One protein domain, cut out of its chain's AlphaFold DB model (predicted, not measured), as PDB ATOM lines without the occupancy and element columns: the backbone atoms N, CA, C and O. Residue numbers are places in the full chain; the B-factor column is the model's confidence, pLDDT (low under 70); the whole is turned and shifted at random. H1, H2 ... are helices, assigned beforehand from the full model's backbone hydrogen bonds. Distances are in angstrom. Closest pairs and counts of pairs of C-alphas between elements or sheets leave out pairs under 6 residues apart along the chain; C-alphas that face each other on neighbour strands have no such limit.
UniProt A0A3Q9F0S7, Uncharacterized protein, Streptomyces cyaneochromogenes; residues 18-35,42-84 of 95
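Overview. This is residues 18 to 35 and 42 to 84 of the 95 residues of an uncharacterized protein of Streptomyces cyaneochromogenes (UniProt A0A3Q9F0S7). Little regular structure: the longest helix, H1, lies toward one end, and a long loop from H2 swings out to Gly 59 at the other end, then folds back to one-turn H3 on H1's side. The 61 printed residues hold H1, H2 and H3 in that order and no named strand; the class is all helix, with 23 residues in named elements. The whole is compact, radius of gyration of the C-alphas 11.1 A, yet elongated, spanning 32 by 20 by 17 A.

Along the chain. H1, residues 18 to 28, runs 15.3 A from C-alpha 18 at (125.060, 142.682, 128.959). H2 is residues 47 to 54, 10.6 A. H3, residues 73 to 76, ends at C-alpha 76 (129.098, 133.885, 134.674).

Arrangement. H1 and H3 only just touch, with 3 pairs of C-alphas within 8 A; the closest, Val 22 and Ile 75, are 6.0 A apart. H2 is apart from both. Residues 32 to 33 pair with 43 to 44, antiparallel. In H1 and H2 every O i to N i+4 pair is within hydrogen-bond range; H3 is too short for one.

Size, cuts and confidence. Residues 36 to 41 are not printed; C-alphas 35 and 42 are 7.1 A apart. The H2 to H3 link is long. Residues 60 and 63 have pLDDT under 70.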
ATOM      1  N   VAL A  18     124.739 143.994 128.383       92.62
ATOM      2  CA  VAL A  18     125.060 142.682 128.959       92.62
ATOM      3  C   VAL A  18     125.018 141.603 127.885       92.62
ATOM      4  O   VAL A  18     125.985 140.855 127.757       92.62
ATOM      5  N   VAL A  19     123.961 141.568 127.063       93.56
ATOM      6  CA  VAL A  19     123.866 140.610 125.945       93.56
ATOM      7  C   VAL A  19     125.094 140.740 125.050       93.56
ATOM      8  O   VAL A  19     125.790 139.761 124.808       93.56
ATOM      9  N   ARG A  20     125.441 141.963 124.635       94.25
ATOM     10  CA  ARG A  20     126.605 142.218 123.777       94.25
ATOM     11  C   ARG A  20     127.939 141.841 124.427       94.25
ATOM     12  O   ARG A  20     128.850 141.429 123.712       94.25
ATOM     13  N   ALA A  21     128.087 142.017 125.738       95.44
ATOM     14  CA  ALA A  21     129.297 141.619 126.453       95.44
ATOM     15  C   ALA A  21     129.464 140.093 126.452       95.44
ATOM     16  O   ALA A  21     130.525 139.595 126.074       95.44
ATOM     17  N   VAL A  22     128.399 139.364 126.800       96.19
ATOM     18  CA  VAL A  22     128.397 137.897 126.843       96.19
ATOM     19  C   VAL A  22     128.602 137.307 125.447       96.19
ATOM     20  O   VAL A  22     129.483 136.464 125.266       96.19
ATOM     21  N   THR A  23     127.863 137.777 124.436       96.25
ATOM     22  CA  THR A  23     128.001 137.256 123.067       96.25
ATOM     23  C   THR A  23     129.393 137.516 122.507       96.25
ATOM     24  O   THR A  23     130.026 136.596 121.999       96.25
ATOM     25  N   ARG A  24     129.939 138.728 122.685       96.44
ATOM     26  CA  ARG A  24     131.308 139.049 122.254       96.44
ATOM     27  C   ARG A  24     132.342 138.145 122.916       96.44
ATOM     28  O   ARG A  24     133.299 137.753 122.251       96.44
ATOM     29  N   TRP A  25     132.173 137.833 124.199       97.38
ATOM     30  CA  TRP A  25     133.087 136.944 124.903       97.38
ATOM     31  C   TRP A  25     133.096 135.545 124.279       97.38
ATOM     32  O   TRP A  25     134.164 135.062 123.900       97.38
ATOM     33  N   PHE A  26     131.925 134.940 124.065       97.31
ATOM     34  CA  PHE A  26     131.825 133.632 123.410       97.31
ATOM     35  C   PHE A  26     132.373 133.656 121.977       97.31
ATOM     36  O   PHE A  26     133.194 132.809 121.621       97.31
ATOM     37  N   THR A  27     132.020 134.664 121.174       97.12
ATOM     38  CA  THR A  27     132.538 134.802 119.804       97.12
ATOM     39  C   THR A  27     134.057 134.970 119.775       97.12
ATOM     40  O   THR A  27     134.723 134.399 118.916       97.12
ATOM     41  N   SER A  28     134.646 135.689 120.739       96.50
ATOM     42  CA  SER A  28     136.107 135.852 120.826       96.50
ATOM     43  C   SER A  28     136.855 134.543 121.099       96.50
ATOM     44  O   SER A  28     138.029 134.431 120.757       96.50
ATOM     45  N   ARG A  29     136.172 133.540 121.669       95.25
ATOM     46  CA  ARG A  29     136.703 132.185 121.876       95.25
ATOM     47  C   ARG A  29     136.456 131.260 120.682       95.25
ATOM     48  O   ARG A  29     136.935 130.136 120.695       95.25
ATOM     49  N   GLY A  30     135.760 131.728 119.647       96.69
ATOM     50  CA  GLY A  30     135.498 130.962 118.429       96.69
ATOM     51  C   GLY A  30     134.160 130.224 118.412       96.69
ATOM     52  O   GLY A  30     133.956 129.396 117.528       96.69
ATOM     53  N   PHE A  31     133.253 130.510 119.352       96.69
ATOM     54  CA  PHE A  31     131.870 130.053 119.228       96.69
ATOM     55  C   PHE A  31     131.122 130.875 118.179       96.69
ATOM     56  O   PHE A  31     131.326 132.085 118.055       96.69
ATOM     57  N   ASP A  32     130.191 130.223 117.495       97.06
ATOM     58  CA  ASP A  32     129.127 130.900 116.771       97.06
ATOM     59  C   ASP A  32     127.960 131.166 117.729       97.06
ATOM     60  O   ASP A  32     127.498 130.269 118.442       97.06
ATOM     61  N   VAL A  33     127.518 132.418 117.775       96.44
ATOM     62  CA  VAL A  33     126.456 132.876 118.672       96.44
ATOM     63  C   VAL A  33     125.305 133.344 117.801       96.44
ATOM     64  O   VAL A  33     125.431 134.344 117.094       96.44
ATOM     65  N   GLY A  34     124.189 132.622 117.841       93.25
ATOM     66  CA  GLY A  34     123.028 132.988 117.040       93.25
ATOM     67  C   GLY A  34     122.225 134.136 117.644       93.25
ATOM     68  O   GLY A  34     122.579 134.735 118.663       93.25
ATOM     69  N   GLU A  35     121.112 134.449 116.987       92.12
ATOM     70  CA  GLU A  35     120.238 135.545 117.392       92.12
ATOM     71  C   GLU A  35     119.676 135.334 118.806       92.12
ATOM     72  O   GLU A  35     119.281 134.232 119.192       92.12
ATOM     73  N   PRO A  42     121.272 130.755 120.990       93.56
ATOM     74  CA  PRO A  42     121.941 129.498 120.708       93.56
ATOM     75  C   PRO A  42     123.456 129.718 120.637       93.56
ATOM     76  O   PRO A  42     123.937 130.699 120.063       93.56
ATOM     77  N   LEU A  43     124.204 128.774 121.202       93.44
ATOM     78  CA  LEU A  43     125.661 128.747 121.188       93.44
ATOM     79  C   LEU A  43     126.116 127.486 120.451       93.44
ATOM     80  O   LEU A  43     125.758 126.380 120.848       93.44
ATOM     81  N   THR A  44     126.890 127.643 119.377       92.94
ATOM     82  CA  THR A  44     127.352 126.532 118.534       92.94
ATOM     83  C   THR A  44     128.869 126.553 118.406       92.94
ATOM     84  O   THR A  44     129.497 127.607 118.348       92.94
ATOM     85  N   GLY A  45     129.486 125.377 118.359       91.56
ATOM     86  CA  GLY A  45     130.926 125.248 118.187       91.56
ATOM     87  C   GLY A  45     131.387 123.792 118.221       91.56
ATOM     88  O   GLY A  45     130.582 122.891 118.467       91.56
ATOM     89  N   PRO A  46     132.680 123.538 117.973       90.56
ATOM     90  CA  PRO A  46     133.263 122.210 118.126       90.56
ATOM     91  C   PRO A  46     133.144 121.709 119.568       90.56
ATOM     92  O   PRO A  46     133.283 122.489 120.508       90.56
ATOM     93  N   HIS A  47     132.980 120.397 119.757       87.38
ATOM     94  CA  HIS A  47     132.890 119.790 121.093       87.38
ATOM     95  C   HIS A  47     134.087 120.144 121.995       87.38
ATOM     96  O   HIS A  47     133.899 120.466 123.165       87.38
ATOM     97  N   SER A  48     135.300 120.185 121.433       90.00
ATOM     98  CA  SER A  48     136.511 120.591 122.157       90.00
ATOM     99  C   SER A  48     136.406 121.998 122.747       90.00
ATOM    100  O   SER A  48     136.907 122.255 123.833       90.00
ATOM    101  N   LEU A  49     135.697 122.907 122.076       91.81
ATOM    102  CA  LEU A  49     135.531 124.274 122.553       91.81
ATOM    103  C   LEU A  49     134.612 124.341 123.781       91.81
ATOM    104  O   LEU A  49     134.857 125.130 124.694       91.81
ATOM    105  N   PHE A  50     133.584 123.490 123.833       91.00
ATOM    106  CA  PHE A  50     132.746 123.335 125.023       91.00
ATOM    107  C   PHE A  50     133.529 122.705 126.176       91.00
ATOM    108  O   PHE A  50     133.413 123.178 127.305       91.00
ATOM    109  N   GLN A  51     134.371 121.706 125.895       90.88
ATOM    110  CA  GLN A  51     135.265 121.111 126.893       90.88
ATOM    111  C   GLN A  51     136.203 122.154 127.501       90.88
ATOM    112  O   GLN A  51     136.247 122.295 128.719       90.88
ATOM    113  N   ASP A  52     136.857 122.960 126.668       92.19
ATOM    114  CA  ASP A  52     137.786 123.998 127.123       92.19
ATOM    115  C   ASP A  52     137.089 125.155 127.859       92.19
ATOM    116  O   ASP A  52     137.697 125.834 128.687       92.19
ATOM    117  N   THR A  53     135.824 125.434 127.538       93.62
ATOM    118  CA  THR A  53     135.094 126.596 128.075       93.62
ATOM    119  C   THR A  53     134.324 126.274 129.349       93.62
ATOM    120  O   THR A  53     134.287 127.103 130.253       93.62
ATOM    121  N   PHE A  54     133.729 125.087 129.421       91.75
ATOM    122  CA  PHE A  54     132.888 124.641 130.535       91.75
ATOM    123  C   PHE A  54     133.548 123.530 131.368       91.75
ATOM    124  O   PHE A  54     132.909 122.964 132.249       91.75
ATOM    125  N   HIS A  55     134.819 123.207 131.091       90.62
ATOM    126  CA  HIS A  55     135.576 122.123 131.730       90.62
ATOM    127  C   HIS A  55     134.850 120.767 131.681       90.62
ATOM    128  O   HIS A  55     134.836 120.016 132.657       90.62
ATOM    129  N   LEU A  56     134.237 120.451 130.534       86.75
ATOM    130  CA  LEU A  56     133.538 119.178 130.357       86.75
ATOM    131  C   LEU A  56     134.527 118.003 130.285       86.75
ATOM    132  O   LEU A  56     135.590 118.133 129.667       86.75
ATOM    133  N   PRO A  57     134.177 116.835 130.856       81.94
ATOM    134  CA  PRO A  57     134.987 115.633 130.736       81.94
ATOM    135  C   PRO A  57     135.130 115.171 129.277       81.94
ATOM    136  O   PRO A  57     134.259 115.362 128.423       81.94
ATOM    137  N   ALA A  58     136.270 114.550 128.978       77.00
ATOM    138  CA  ALA A  58     136.563 114.062 127.640       77.00
ATOM    139  C   ALA A  58     135.629 112.902 127.254       77.00
ATOM    140  O   ALA A  58     135.616 111.872 127.918       77.00
ATOM    141  N   GLY A  59     134.906 113.049 126.140       71.69
ATOM    142  CA  GLY A  59     134.102 111.971 125.552       71.69
ATOM    143  C   GLY A  59     132.664 111.858 126.062       71.69
ATOM    144  O   GLY A  59     131.939 110.993 125.578       71.69
ATOM    145  N   GLU A  60     132.227 112.735 126.964       69.69
ATOM    146  CA  GLU A  60     130.852 112.746 127.466       69.69
ATOM    147  C   GLU A  60     130.106 113.985 126.970       69.69
ATOM    148  O   GLU A  60     130.569 115.114 127.132       69.69
ATOM    149  N   LEU A  61     128.937 113.764 126.361       71.44
ATOM    150  CA  LEU A  61     127.997 114.849 126.123       71.44
ATOM    151  C   LEU A  61     127.289 115.180 127.443       71.44
ATOM    152  O   LEU A  61     126.877 114.261 128.156       71.44
ATOM    153  N   PRO A  62     127.109 116.469 127.764       73.56
ATOM    154  CA  PRO A  62     126.353 116.856 128.940       73.56
ATOM    155  C   PRO A  62     124.911 116.366 128.803       73.56
ATOM    156  O   PRO A  62     124.274 116.571 127.773       73.56
ATOM    157  N   GLN A  63     124.397 115.708 129.839       69.25
ATOM    158  CA  GLN A  63     122.988 115.294 129.897       69.25
ATOM    159  C   GLN A  63     122.100 116.353 130.566       69.25
ATOM    160  O   GLN A  63     120.876 116.273 130.501       69.25
ATOM    161  N   GLU A  64     122.723 117.355 131.189       77.38
ATOM    162  CA  GLU A  64     122.080 118.418 131.958       77.38
ATOM    163  C   GLU A  64     122.685 119.787 131.596       77.38
ATOM    164  O   GLU A  64     123.436 119.929 130.626       77.38
ATOM    165  N   ALA A  65     122.338 120.820 132.368       85.00
ATOM    166  CA  ALA A  65     122.931 122.141 132.228       85.00
ATOM    167  C   ALA A  65     124.450 122.121 132.478       85.00
ATOM    168  O   ALA A  65     124.956 121.419 133.353       85.00
ATOM    169  N   LEU A  66     125.178 122.928 131.708       88.38
ATOM    170  CA  LEU A  66     126.613 123.134 131.843       88.38
ATOM    171  C   LEU A  66     126.907 123.957 133.100       88.38
ATOM    172  O   LEU A  66     126.238 124.962 133.357       88.38
ATOM    173  N   SER A  67     127.948 123.576 133.844       89.12
ATOM    174  CA  SER A  67     128.428 124.402 134.953       89.12
ATOM    175  C   SER A  67     129.003 125.717 134.429       89.12
ATOM    176  O   SER A  67     129.810 125.740 133.499       89.12
ATOM    177  N   LEU A  68     128.609 126.818 135.065       93.69
ATOM    178  CA  LEU A  68     129.113 128.156 134.769       93.69
ATOM    179  C   LEU A  68     130.369 128.504 135.584       93.69
ATOM    180  O   LEU A  68     130.960 129.555 135.350       93.69
ATOM    181  N   ASP A  69     130.808 127.630 136.496       92.69
ATOM    182  CA  ASP A  69     131.941 127.879 137.406       92.69
ATOM    183  C   ASP A  69     133.278 128.027 136.666       92.69
ATOM    184  O   ASP A  69     134.221 128.636 137.171       92.69
ATOM    185  N   ALA A  70     133.365 127.466 135.457       91.25
ATOM    186  CA  ALA A  70     134.526 127.587 134.581       91.25
ATOM    187  C   ALA A  70     134.571 128.925 133.816       91.25
ATOM    188  O   ALA A  70     135.605 129.279 133.240       91.25
ATOM    189  N   LEU A  71     133.468 129.679 133.790       94.50
ATOM    190  CA  LEU A  71     133.412 130.971 133.118       94.50
ATOM    191  C   LEU A  71     134.028 132.069 134.001       94.50
ATOM    192  O   LEU A  71     133.937 132.021 135.229       94.50
ATOM    193  N   PRO A  72     134.613 133.119 133.399       95.50
ATOM    194  CA  PRO A  72     135.020 134.306 134.135       95.50
ATOM    195  C   PRO A  72     133.847 134.892 134.945       95.50
ATOM    196  O   PRO A  72     132.737 134.970 134.411       95.50
ATOM    197  N   PRO A  73     134.050 135.335 136.202       94.75
ATOM    198  CA  PRO A  73     132.957 135.795 137.067       94.75
ATOM    199  C   PRO A  73     132.130 136.953 136.491       94.75
ATOM    200  O   PRO A  73     130.937 137.076 136.768       94.75
ATOM    201  N   ASP A  74     132.758 137.810 135.689       94.19
ATOM    202  CA  ASP A  74     132.130 138.929 134.989       94.19
ATOM    203  C   ASP A  74     131.199 138.485 133.854       94.19
ATOM    204  O   ASP A  74     130.282 139.229 133.518       94.19
ATOM    205  N   ILE A  75     131.378 137.270 133.328       95.94
ATOM    206  CA  ILE A  75     130.489 136.627 132.353       95.94
ATOM    207  C   ILE A  75     129.469 135.731 133.057       95.94
ATOM    208  O   ILE A  75     128.273 135.860 132.805       95.94
ATOM    209  N   ALA A  76     129.925 134.869 133.972       95.38
ATOM    210  CA  ALA A  76     129.098 133.885 134.674       95.38
ATOM    211  C   ALA A  76     127.891 134.530 135.366       95.38
ATOM    212  O   ALA A  76     126.770 134.061 135.231       95.38
ATOM    213  N   ARG A  77     128.092 135.678 136.029       94.94
ATOM    214  CA  ARG A  77     127.030 136.413 136.739       94.94
ATOM    215  C   ARG A  77     125.874 136.901 135.852       94.94
ATOM    216  O   ARG A  77     124.878 137.393 136.373       94.94
ATOM    217  N   HIS A  78     126.055 136.892 134.533       94.81
ATOM    218  CA  HIS A  78     125.064 137.342 133.558       94.81
ATOM    219  C   HIS A  78     124.305 136.185 132.900       94.81
ATOM    220  O   HIS A  78     123.422 136.437 132.083       94.81
ATOM    221  N   ILE A  79     124.643 134.943 133.245       93.25
ATOM    222  CA  ILE A  79     124.047 133.733 132.693       93.25
ATOM    223  C   ILE A  79     123.412 132.981 133.858       93.25
ATOM    224  O   ILE A  79     124.088 132.650 134.824       93.25
ATOM    225  N   ASP A  80     122.109 132.732 133.774       92.06
ATOM    226  CA  ASP A  80     121.406 131.933 134.783       92.06
ATOM    227  C   ASP A  80     121.658 130.434 134.566       92.06
ATOM    228  O   ASP A  80     121.966 129.686 135.489       92.06
ATOM    229  N   THR A  81     121.595 129.994 133.308       91.50
ATOM    230  CA  THR A  81     121.834 128.602 132.936       91.50
ATOM    231  C   THR A  81     122.357 128.492 131.506       91.50
ATOM    232  O   THR A  81     122.038 129.315 130.647       91.50
ATOM    233  N   ALA A  82     123.148 127.455 131.246       91.00
ATOM    234  CA  ALA A  82     123.543 127.042 129.907       91.00
ATOM    235  C   ALA A  82     123.050 125.611 129.693       91.00
ATOM    236  O   ALA A  82     123.573 124.677 130.290       91.00
ATOM    237  N   THR A  83     122.016 125.430 128.878       88.44
ATOM    238  CA  THR A  83     121.397 124.118 128.675       88.44
ATOM    239  C   THR A  83     121.976 123.410 127.459       88.44
ATOM    240  O   THR A  83     122.288 124.026 126.439       88.44
ATOM    241  N   PHE A  84     122.090 122.088 127.564       82.88
ATOM    242  CA  PHE A  84     122.355 121.214 126.434       82.88
ATOM    243  C   PHE A  84     121.122 120.346 126.196       82.88
ATOM    244  O   PHE A  84     120.565 119.778 127.133       82.88
TER     245      PHE A  84